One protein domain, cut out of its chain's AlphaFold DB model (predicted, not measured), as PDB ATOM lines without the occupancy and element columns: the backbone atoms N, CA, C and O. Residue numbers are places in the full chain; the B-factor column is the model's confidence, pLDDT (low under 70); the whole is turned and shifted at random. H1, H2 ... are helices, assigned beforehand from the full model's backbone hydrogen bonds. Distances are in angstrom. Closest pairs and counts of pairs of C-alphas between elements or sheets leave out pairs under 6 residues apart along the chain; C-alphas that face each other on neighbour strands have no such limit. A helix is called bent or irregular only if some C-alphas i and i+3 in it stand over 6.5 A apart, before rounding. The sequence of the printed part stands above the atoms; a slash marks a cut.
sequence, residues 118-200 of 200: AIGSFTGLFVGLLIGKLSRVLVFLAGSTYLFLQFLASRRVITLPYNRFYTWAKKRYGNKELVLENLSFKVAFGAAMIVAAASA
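AT A GLANCE: This is residues 118 to 200 of the 200 residues of an uncharacterized protein of Lipomyces starkeyi NRRL Y-11557 (UniProt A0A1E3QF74). One long kinked helix, H1, makes the longest axis of an open frame, and the chain folds back through H2 and H3 into H4, which returns to H1 near its kink. The second part of H1, H2 with the link before it, and H3 with H4 make the sides of a rough triangle with an empty middle, and residues 118 to 130 of H1 stick out beyond it. The printed part has 83 residues with four named helices, H1, H2, H3 and H4 in that order, and no named strand; the class is all helix. It is only just loose, close to extended, with a radius of gyration of the C-alphas of 17.6 A, and only just elongated, with spans of 54 by 33 by 18 A.

IN THESE COORDINATES: H1 is residues 118 to 154 and measures 52.7 A from first to last C-alpha, beginning at C-alpha 118 at (232.615, 197.619, 258.835). It has a kink of 39 degrees near residue 135. It is neither bent nor irregular, but only just: C-alphas 133 and 136 are 6.2 A apart. H2 is residues 162 to 172, 15.1 A long, with C-alpha 162 at (208.305, 155.906, 246.837). H3 is residues 176 to 181, 8.8 A long. H4 is residues 183 to 199, 24.3 A long, with C-alpha 199 at (213.436, 189.651, 239.897).

HOW THE PARTS SIT: H1 touches H4, with residues 131 to 139 of H1 alone and residues 192 to 196 of H4 alone. Their closest C-alphas are those of Ser 135 and Ala 196, 5.0 A apart. Their lines are about perpendicular, at 88 degrees, and their centres are 9.5 A apart. H2 and H3 touch no helix. H1 and H2 are apart, as are H2 and H3, H1 and H3, and H2 and H4. H3 and H4 meet only through their link. In H2, H3 and H4 every O i to N i+4 pair is within hydrogen-bond range; in H1, 31 of 33 are.

THE WHOLE: The C-alphas farthest apart are those of Ala 118 and Val 157, at 55.9 A. The printed part has no cut, and it ends at residue 200, the chain's last residue. The link from H1 to H2, 7 residues, is short; the links from H2 to H3 and from H3 to H4 are tight. Residues 153 to 159 and 161 to 188 stand free, as do residues 118 to 130 and 140 to 148 of H1. The mean pLDDT of the printed part is 71.8, and 41 residues are under 70, among them residues 156 to 164 and 168 to 189.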
ATOM      1  N   ALA A 118     232.049 198.000 260.127       89.19
ATOM      2  CA  ALA A 118     232.615 197.619 258.835       89.19
ATOM      3  C   ALA A 118     232.370 196.136 258.516       89.19
ATOM      4  O   ALA A 118     232.010 195.805 257.386       89.19
ATOM      5  N   ILE A 119     232.500 195.243 259.506       92.31
ATOM      6  CA  ILE A 119     232.234 193.808 259.335       92.31
ATOM      7  C   ILE A 119     230.760 193.567 258.987       92.31
ATOM      8  O   ILE A 119     230.474 192.801 258.065       92.31
ATOM      9  N   GLY A 120     229.823 194.253 259.648       89.38
ATOM     10  CA  GLY A 120     228.394 194.152 259.333       89.38
ATOM     11  C   GLY A 120     228.061 194.575 257.896       89.38
ATOM     12  O   GLY A 120     227.334 193.876 257.191       89.38
ATOM     13  N   SER A 121     228.646 195.678 257.418       90.25
ATOM     14  CA  SER A 121     228.427 196.158 256.046       90.25
ATOM     15  C   SER A 121     229.024 195.214 254.994       90.25
ATOM     16  O   SER A 121     228.357 194.861 254.018       90.25
ATOM     17  N   PHE A 122     230.254 194.742 255.218       92.94
ATOM     18  CA  PHE A 122     230.946 193.860 254.278       92.94
ATOM     19  C   PHE A 122     230.264 192.491 254.176       92.94
ATOM     20  O   PHE A 122     230.067 191.964 253.080       92.94
ATOM     21  N   THR A 123     229.846 191.932 255.314       92.75
ATOM     22  CA  THR A 123     229.123 190.653 255.361       92.75
ATOM     23  C   THR A 123     227.728 190.772 254.754       92.75
ATOM     24  O   THR A 123     227.356 189.929 253.939       92.75
ATOM     25  N   GLY A 124     226.985 191.841 255.056       87.19
ATOM     26  CA  GLY A 124     225.676 192.103 254.456       87.19
ATOM     27  C   GLY A 124     225.739 192.234 252.931       87.19
ATOM     28  O   GLY A 124     224.932 191.631 252.221       87.19
ATOM     29  N   LEU A 125     226.744 192.945 252.411       88.12
ATOM     30  CA  LEU A 125     226.965 193.094 250.973       88.12
ATOM     31  C   LEU A 125     227.374 191.772 250.307       88.12
ATOM     32  O   LEU A 125     226.890 191.451 249.221       88.12
ATOM     33  N   PHE A 126     228.212 190.971 250.965       89.88
ATOM     34  CA  PHE A 126     228.645 189.673 250.452       89.88
ATOM     35  C   PHE A 126     227.492 188.661 250.393       89.88
ATOM     36  O   PHE A 126     227.280 188.018 249.365       89.88
ATOM     37  N   VAL A 127     226.689 188.570 251.458       88.56
ATOM     38  CA  VAL A 127     225.495 187.713 251.502       88.56
ATOM     39  C   VAL A 127     224.450 188.181 250.485       88.56
ATOM     40  O   VAL A 127     223.879 187.353 249.774       88.56
ATOM     41  N   GLY A 128     224.248 189.494 250.345       78.06
ATOM     42  CA  GLY A 128     223.350 190.070 249.342       78.06
ATOM     43  C   GLY A 128     223.781 189.766 247.901       78.06
ATOM     44  O   GLY A 128     222.956 189.360 247.080       78.06
ATOM     45  N   LEU A 129     225.078 189.879 247.592       77.25
ATOM     46  CA  LEU A 129     225.628 189.531 246.274       77.25
ATOM     47  C   LEU A 129     225.529 188.033 245.974       77.25
ATOM     48  O   LEU A 129     225.209 187.654 244.841       77.25
ATOM     49  N   LEU A 130     225.777 187.187 246.977       80.06
ATOM     50  CA  LEU A 130     225.605 185.741 246.866       80.06
ATOM     51  C   LEU A 130     224.146 185.400 246.560       80.06
ATOM     52  O   LEU A 130     223.895 184.710 245.577       80.06
ATOM     53  N   ILE A 131     223.177 185.936 247.307       78.44
ATOM     54  CA  ILE A 131     221.752 185.674 247.054       78.44
ATOM     55  C   ILE A 131     221.327 186.140 245.649       78.44
ATOM     56  O   ILE A 131     220.602 185.426 244.954       78.44
ATOM     57  N   GLY A 132     221.842 187.289 245.192       71.12
ATOM     58  CA  GLY A 132     221.515 187.852 243.880       71.12
ATOM     59  C   GLY A 132     221.998 186.989 242.710       71.12
ATOM     60  O   GLY A 132     221.264 186.785 241.743       71.12
ATOM     61  N   LYS A 133     223.213 186.429 242.791       72.44
ATOM     62  CA  LYS A 133     223.760 185.556 241.736       72.44
ATOM     63  C   LYS A 133     223.331 184.092 241.866       72.44
ATOM     64  O   LYS A 133     223.163 183.420 240.846       72.44
ATOM     65  N   LEU A 134     223.111 183.600 243.085       75.25
ATOM     66  CA  LEU A 134     222.689 182.220 243.335       75.25
ATOM     67  C   LEU A 134     221.260 181.945 242.860       75.25
ATOM     68  O   LEU A 134     220.954 180.798 242.565       75.25
ATOM     69  N   SER A 135     220.422 182.973 242.699       71.75
ATOM     70  CA  SER A 135     219.090 182.872 242.086       71.75
ATOM     71  C   SER A 135     219.106 182.093 240.759       71.75
ATOM     72  O   SER A 135     218.437 181.066 240.624       71.75
ATOM     73  N   ARG A 136     219.953 182.504 239.802       76.62
ATOM     74  CA  ARG A 136     220.068 181.818 238.503       76.62
ATOM     75  C   ARG A 136     220.576 180.388 238.672       76.62
ATOM     76  O   ARG A 136     220.043 179.470 238.060       76.62
ATOM     77  N   VAL A 137     221.569 180.189 239.537       79.94
ATOM     78  CA  VAL A 137     222.171 178.872 239.791       79.94
ATOM     79  C   VAL A 137     221.164 177.905 240.422       79.94
ATOM     80  O   VAL A 137     221.102 176.752 240.012       79.94
ATOM     81  N   LEU A 138     220.338 178.359 241.365       78.19
ATOM     82  CA  LEU A 138     219.312 177.547 242.026       78.19
ATOM     83  C   LEU A 138     218.211 177.123 241.057       78.19
ATOM     84  O   LEU A 138     217.780 175.972 241.098       78.19
ATOM     85  N   VAL A 139     217.789 178.018 240.160       82.19
ATOM     86  CA  VAL A 139     216.818 177.688 239.105       82.19
ATOM     87  C   VAL A 139     217.399 176.646 238.149       82.19
ATOM     88  O   VAL A 139     216.738 175.646 237.863       82.19
ATOM     89  N   PHE A 140     218.652 176.818 237.716       84.56
ATOM     90  CA  PHE A 140     219.353 175.823 236.901       84.56
ATOM     91  C   PHE A 140     219.504 174.483 237.625       84.56
ATOM     92  O   PHE A 140     219.271 173.436 237.029       84.56
ATOM     93  N   LEU A 141     219.844 174.496 238.913       86.19
ATOM     94  CA  LEU A 141     220.026 173.286 239.710       86.19
ATOM     95  C   LEU A 141     218.701 172.545 239.929       86.19
ATOM     96  O   LEU A 141     218.650 171.322 239.796       86.19
ATOM     97  N   ALA A 142     217.615 173.269 240.212       85.62
ATOM     98  CA  ALA A 142     216.279 172.700 240.352       85.62
ATOM     99  C   ALA A 142     215.776 172.115 239.023       85.62
ATOM    100  O   ALA A 142     215.319 170.970 238.991       85.62
ATOM    101  N   GLY A 143     215.926 172.858 237.921       89.31
ATOM    102  CA  GLY A 143     215.583 172.388 236.578       89.31
ATOM    103  C   GLY A 143     216.405 171.167 236.162       89.31
ATOM    104  O   GLY A 143     215.843 170.165 235.722       89.31
ATOM    105  N   SER A 144     217.721 171.200 236.390       83.31
ATOM    106  CA  SER A 144     218.629 170.081 236.123       83.31
ATOM    107  C   SER A 144     218.257 168.848 236.939       83.31
ATOM    108  O   SER A 144     218.228 167.746 236.404       83.31
ATOM    109  N   THR A 145     217.936 169.015 238.222       85.62
ATOM    110  CA  THR A 145     217.521 167.906 239.091       85.62
ATOM    111  C   THR A 145     216.217 167.287 238.596       85.62
ATOM    112  O   THR A 145     216.108 166.065 238.515       85.62
ATOM    113  N   TYR A 146     215.242 168.115 238.212       85.56
ATOM    114  CA  TYR A 146     213.964 167.656 237.673       85.56
ATOM    115  C   TYR A 146     214.130 166.875 236.364       85.56
ATOM    116  O   TYR A 146     213.583 165.782 236.218       85.56
ATOM    117  N   LEU A 147     214.930 167.397 235.433       87.06
ATOM    118  CA  LEU A 147     215.181 166.757 234.142       87.06
ATOM    119  C   LEU A 147     215.992 165.465 234.306       87.06
ATOM    120  O   LEU A 147     215.701 164.462 233.661       87.06
ATOM    121  N   PHE A 148     216.942 165.449 235.242       84.25
ATOM    122  CA  PHE A 148     217.682 164.250 235.625       84.25
ATOM    123  C   PHE A 148     216.758 163.175 236.218       84.25
ATOM    124  O   PHE A 148     216.804 162.024 235.794       84.25
ATOM    125  N   LEU A 149     215.853 163.542 237.130       82.94
ATOM    126  CA  LEU A 149     214.833 162.637 237.677       82.94
ATOM    127  C   LEU A 149     213.929 162.065 236.580       82.94
ATOM    128  O   LEU A 149     213.671 160.861 236.566       82.94
ATOM    129  N   GLN A 150     213.477 162.903 235.643       82.88
ATOM    130  CA  GLN A 150     212.695 162.446 234.496       82.88
ATOM    131  C   GLN A 150     213.492 161.509 233.585       82.88
ATOM    132  O   GLN A 150     212.950 160.513 233.116       82.88
ATOM    133  N   PHE A 151     214.777 161.779 233.363       81.19
ATOM    134  CA  PHE A 151     215.652 160.919 232.571       81.19
ATOM    135  C   PHE A 151     215.866 159.552 233.235       81.19
ATOM    136  O   PHE A 151     215.774 158.514 232.576       81.19
ATOM    137  N   LEU A 152     216.073 159.531 234.555       78.25
ATOM    138  CA  LEU A 152     216.170 158.299 235.342       78.25
ATOM    139  C   LEU A 152     214.856 157.506 235.309       78.25
ATOM    140  O   LEU A 152     214.881 156.283 235.171       78.25
ATOM    141  N   ALA A 153     213.713 158.192 235.380       72.88
ATOM    142  CA  ALA A 153     212.399 157.568 235.248       72.88
ATOM    143  C   ALA A 153     212.148 157.031 233.824       72.88
ATOM    144  O   ALA A 153     211.614 155.934 233.658       72.88
ATOM    145  N   SER A 154     212.576 157.768 232.796       74.81
ATOM    146  CA  SER A 154     212.438 157.403 231.380       74.81
ATOM    147  C   SER A 154     213.210 156.129 231.031       74.81
ATOM    148  O   SER A 154     212.728 155.318 230.243       74.81
ATOM    149  N   ARG A 155     214.356 155.882 231.682       74.56
ATOM    150  CA  ARG A 155     215.144 154.662 231.465       74.56
ATOM    151  C   ARG A 155     214.545 153.384 232.063       74.56
ATOM    152  O   ARG A 155     215.146 152.336 231.876       74.56
ATOM    153  N   ARG A 156     213.386 153.428 232.742       59.47
ATOM    154  CA  ARG A 156     212.556 152.263 233.148       59.47
ATOM    155  C   ARG A 156     213.267 151.060 233.810       59.47
ATOM    156  O   ARG A 156     212.671 149.995 233.913       59.47
ATOM    157  N   VAL A 157     214.484 151.216 234.332       57.94
ATOM    158  CA  VAL A 157     215.190 150.160 235.090       57.94
ATOM    159  C   VAL A 157     214.921 150.272 236.597       57.94
ATOM    160  O   VAL A 157     215.099 149.308 237.333       57.94
ATOM    161  N   ILE A 158     214.430 151.420 237.080       57.47
ATOM    162  CA  ILE A 158     214.142 151.638 238.501       57.47
ATOM    163  C   ILE A 158     212.774 152.309 238.624       57.47
ATOM    164  O   ILE A 158     212.646 153.530 238.559       57.47
ATOM    165  N   THR A 159     211.724 151.514 238.825       61.75
ATOM    166  CA  THR A 159     210.493 152.004 239.455       61.75
ATOM    167  C   THR A 159     210.882 152.538 240.830       61.75
ATOM    168  O   THR A 159     211.068 151.737 241.742       61.75
ATOM    169  N   LEU A 160     211.078 153.858 240.967       62.97
ATOM    170  CA  LEU A 160     211.359 154.532 242.237       62.97
ATOM    171  C   LEU A 160     210.284 154.104 243.242       62.97
ATOM    172  O   LEU A 160     209.150 154.590 243.165       62.97
ATOM    173  N   PRO A 161     210.585 153.179 244.172       66.50
ATOM    174  CA  PRO A 161     209.602 152.733 245.128       66.50
ATOM    175  C   PRO A 161     209.519 153.860 246.147       66.50
ATOM    176  O   PRO A 161     210.289 153.896 247.109       66.50
ATOM    177  N   TYR A 162     208.594 154.797 245.924       64.50
ATOM    178  CA  TYR A 162     208.305 155.906 246.837       64.50
ATOM    179  C   TYR A 162     208.171 155.405 248.276       64.50
ATOM    180  O   TYR A 162     208.655 156.041 249.207       64.50
ATOM    181  N   ASN A 163     207.622 154.201 248.448       68.06
ATOM    182  CA  ASN A 163     207.486 153.560 249.744       68.06
ATOM    183  C   ASN A 163     208.837 153.208 250.400       68.06
ATOM    184  O   ASN A 163     208.997 153.372 251.606       68.06
ATOM    185  N   ARG A 164     209.848 152.772 249.634       69.06
ATOM    186  CA  ARG A 164     211.191 152.465 250.164       69.06
ATOM    187  C   ARG A 164     211.978 153.735 250.450       69.06
ATOM    188  O   ARG A 164     212.623 153.798 251.490       69.06
ATOM    189  N   PHE A 165     211.866 154.753 249.598       70.44
ATOM    190  CA  PHE A 165     212.513 156.046 249.833       70.44
ATOM    191  C   PHE A 165     211.916 156.754 251.054       70.44
ATOM    192  O   PHE A 165     212.650 157.223 251.915       70.44
ATOM    193  N   TYR A 166     210.587 156.740 251.191       67.56
ATOM    194  CA  TYR A 166     209.883 157.279 252.352       67.56
ATOM    195  C   TYR A 166     210.203 156.506 253.634       67.56
ATOM    196  O   TYR A 166     210.463 157.115 254.667       67.56
ATOM    197  N   THR A 167     210.254 155.171 253.578       71.31
ATOM    198  CA  THR A 167     210.604 154.354 254.750       71.31
ATOM    199  C   THR A 167     212.072 154.523 255.141       71.31
ATOM    200  O   THR A 167     212.380 154.595 256.327       71.31
ATOM    201  N   TRP A 168     212.986 154.638 254.173       68.56
ATOM    202  CA  TRP A 168     214.406 154.893 254.430       68.56
ATOM    203  C   TRP A 168     214.637 156.303 254.975       68.56
ATOM    204  O   TRP A 168     215.336 156.460 255.972       68.56
ATOM    205  N   ALA A 169     213.962 157.308 254.410       65.25
ATOM    206  CA  ALA A 169     213.938 158.664 254.942       65.25
ATOM    207  C   ALA A 169     213.390 158.673 256.374       65.25
ATOM    208  O   ALA A 169     214.058 159.146 257.282       65.25
ATOM    209  N   LYS A 170     212.232 158.059 256.632       68.81
ATOM    210  CA  LYS A 170     211.646 157.968 257.978       68.81
ATOM    211  C   LYS A 170     212.552 157.223 258.968       68.81
ATOM    212  O   LYS A 170     212.614 157.607 260.130       68.81
ATOM    213  N   LYS A 171     213.278 156.192 258.516       68.38
ATOM    214  CA  LYS A 171     214.244 155.434 259.330       68.38
ATOM    215  C   LYS A 171     215.507 156.243 259.641       68.38
ATOM    216  O   LYS A 171     216.059 156.096 260.724       68.38
ATOM    217  N   ARG A 172     215.964 157.095 258.717       64.44
ATOM    218  CA  ARG A 172     217.120 157.988 258.917       64.44
ATOM    219  C   ARG A 172     216.756 159.239 259.727       64.44
ATOM    220  O   ARG A 172     217.587 159.729 260.479       64.44
ATOM    221  N   TYR A 173     215.513 159.705 259.613       57.12
ATOM    222  CA  TYR A 173     214.973 160.924 260.226       57.12
ATOM    223  C   TYR A 173     214.012 160.639 261.397       57.12
ATOM    224  O   TYR A 173     213.070 161.394 261.636       57.12
ATOM    225  N   GLY A 174     214.235 159.540 262.129       54.94
ATOM    226  CA  GLY A 174     213.440 159.156 263.305       54.94
ATOM    227  C   GLY A 174     213.491 160.169 264.455       54.94
ATOM    228  O   GLY A 174     212.588 160.194 265.288       54.94
ATOM    229  N   ASN A 175     214.476 161.066 264.442       51.97
ATOM    230  CA  ASN A 175     214.600 162.165 265.387       51.97
ATOM    231  C   ASN A 175     214.105 163.431 264.687       51.97
ATOM    232  O   ASN A 175     214.847 164.096 263.963       51.97
ATOM    233  N   LYS A 176     212.815 163.729 264.864       54.91
ATOM    234  CA  LYS A 176     212.140 164.907 264.292       54.91
ATOM    235  C   LYS A 176     212.857 166.220 264.640       54.91
ATOM    236  O   LYS A 176     212.723 167.187 263.905       54.91
ATOM    237  N   GLU A 177     213.664 166.224 265.692       56.81
ATOM    238  CA  GLU A 177     214.463 167.365 266.135       56.81
ATOM    239  C   GLU A 177     215.522 167.811 265.110       56.81
ATOM    240  O   GLU A 177     215.567 168.984 264.762       56.81
ATOM    241  N   LEU A 178     216.277 166.889 264.497       54.44
ATOM    242  CA  LEU A 178     217.415 167.256 263.630       54.44
ATOM    243  C   LEU A 178     217.021 167.703 262.207       54.44
ATOM    244  O   LEU A 178     217.795 168.355 261.505       54.44
ATOM    245  N   VAL A 179     215.818 167.351 261.740       55.19
ATOM    246  CA  VAL A 179     215.318 167.786 260.417       55.19
ATOM    247  C   VAL A 179     214.525 169.083 260.516       55.19
ATOM    248  O   VAL A 179     214.537 169.867 259.566       55.19
ATOM    249  N   LEU A 180     213.868 169.335 261.655       52.03
ATOM    250  CA  LEU A 180     213.262 170.637 261.921       52.03
ATOM    251  C   LEU A 180     214.320 171.720 262.173       52.03
ATOM    252  O   LEU A 180     214.095 172.859 261.780       52.03
ATOM    253  N   GLU A 181     215.492 171.368 262.700       54.94
ATOM    254  CA  GLU A 181     216.618 172.304 262.837       54.94
ATOM    255  C   GLU A 181     217.125 172.815 261.471       54.94
ATOM    256  O   GLU A 181     217.465 173.985 261.307       54.94
ATOM    257  N   ASN A 182     217.040 171.976 260.431       53.97
ATOM    258  CA  ASN A 182     217.400 172.323 259.052       53.97
ATOM    259  C   ASN A 182     216.210 172.813 258.203       53.97
ATOM    260  O   ASN A 182     216.362 173.041 256.998       53.97
ATOM    261  N   LEU A 183     215.020 173.014 258.793       57.84
ATOM    262  CA  LEU A 183     213.867 173.606 258.094       57.84
ATOM    263  C   LEU A 183     214.206 175.009 257.566       57.84
ATOM    264  O   LEU A 183     213.716 175.411 256.509       57.84
ATOM    265  N   SER A 184     215.123 175.691 258.251       53.81
ATOM    266  CA  SER A 184     215.745 176.942 257.829       53.81
ATOM    267  C   SER A 184     216.325 176.854 256.420       53.81
ATOM    268  O   SER A 184     216.195 177.807 255.667       53.81
ATOM    269  N   PHE A 185     216.863 175.704 255.996       60.91
ATOM    270  CA  PHE A 185     217.379 175.533 254.637       60.91
ATOM    271  C   PHE A 185     216.260 175.486 253.587       60.91
ATOM    272  O   PHE A 185     216.384 176.108 252.539       60.91
ATOM    273  N   LYS A 186     215.132 174.816 253.860       62.06
ATOM    274  CA  LYS A 186     213.973 174.800 252.944       62.06
ATOM    275  C   LYS A 186     213.267 176.148 252.877       62.06
ATOM    276  O   LYS A 186     212.832 176.547 251.802       62.06
ATOM    277  N   VAL A 187     213.151 176.829 254.015       68.94
ATOM    278  CA  VAL A 187     212.544 178.162 254.094       68.94
ATOM    279  C   VAL A 187     213.458 179.196 253.440       68.94
ATOM    280  O   VAL A 187     212.970 179.980 252.636       68.94
ATOM    281  N   ALA A 188     214.770 179.151 253.682       67.75
ATOM    282  CA  ALA A 188     215.740 180.020 253.016       67.75
ATOM    283  C   ALA A 188     215.820 179.736 251.511       67.75
ATOM    284  O   ALA A 188     215.841 180.672 250.719       67.75
ATOM    285  N   PHE A 189     215.780 178.466 251.096       69.19
ATOM    286  CA  PHE A 189     215.707 178.083 249.684       69.19
ATOM    287  C   PHE A 189     214.409 178.578 249.035       69.19
ATOM    288  O   PHE A 189     214.449 179.154 247.955       69.19
ATOM    289  N   GLY A 190     213.263 178.409 249.701       73.44
ATOM    290  CA  GLY A 190     211.970 178.897 249.218       73.44
ATOM    291  C   GLY A 190     211.911 180.421 249.132       73.44
ATOM    292  O   GLY A 190     211.483 180.960 248.116       73.44
ATOM    293  N   ALA A 191     212.404 181.121 250.154       64.31
ATOM    294  CA  ALA A 191     212.501 182.576 250.170       64.31
ATOM    295  C   ALA A 191     213.429 183.085 249.058       64.31
ATOM    296  O   ALA A 191     213.050 183.987 248.315       64.31
ATOM    297  N   ALA A 192     214.596 182.460 248.878       66.81
ATOM    298  CA  ALA A 192     215.517 182.785 247.793       66.81
ATOM    299  C   ALA A 192     214.891 182.537 246.412       66.81
ATOM    300  O   ALA A 192     215.098 183.332 245.502       66.81
ATOM    301  N   MET A 193     214.084 181.483 246.255       65.56
ATOM    302  CA  MET A 193     213.393 181.163 245.001       65.56
ATOM    303  C   MET A 193     212.255 182.153 244.690       65.56
ATOM    304  O   MET A 193     212.069 182.535 243.538       65.56
ATOM    305  N   ILE A 194     211.542 182.644 245.710       75.62
ATOM    306  CA  ILE A 194     210.525 183.699 245.561       75.62
ATOM    307  C   ILE A 194     211.174 185.038 245.194       75.62
ATOM    308  O   ILE A 194     210.714 185.703 244.268       75.62
ATOM    309  N   VAL A 195     212.259 185.420 245.877       67.38
ATOM    310  CA  VAL A 195     213.025 186.637 245.552       67.38
ATOM    311  C   VAL A 195     213.597 186.548 244.134       67.38
ATOM    312  O   VAL A 195     213.503 187.503 243.371       67.38
ATOM    313  N   ALA A 196     214.117 185.381 243.754       60.41
ATOM    314  CA  ALA A 196     214.593 185.100 242.409       60.41
ATOM    315  C   ALA A 196     213.503 185.305 241.348       60.41
ATOM    316  O   ALA A 196     213.714 186.065 240.405       60.41
ATOM    317  N   ALA A 197     212.341 184.672 241.522       66.75
ATOM    318  CA  ALA A 197     211.221 184.742 240.584       66.75
ATOM    319  C   ALA A 197     210.572 186.132 240.507       66.75
ATOM    320  O   ALA A 197     210.000 186.473 239.484       66.75
ATOM    321  N   ALA A 198     210.656 186.935 241.570       66.25
ATOM    322  CA  ALA A 198     210.189 188.319 241.548       66.25
ATOM    323  C   ALA A 198     211.133 189.262 240.774       66.25
ATOM    324  O   ALA A 198     210.720 190.353 240.392       66.25
ATOM    325  N   SER A 199     212.395 188.861 240.578       61.69
ATOM    326  CA  SER A 199     213.436 189.651 239.897       61.69
ATOM    327  C   SER A 199     213.747 189.201 238.461       61.69
ATOM    328  O   SER A 199     214.562 189.839 237.794       61.69
ATOM    329  N   ALA A 200     213.142 188.097 238.018       49.47
ATOM    330  CA  ALA A 200     213.229 187.552 236.662       49.47
ATOM    331  C   ALA A 200     211.966 187.908 235.870       49.47
ATOM    332  O   ALA A 200     212.110 188.171 234.656       49.47
TER     333      ALA A 200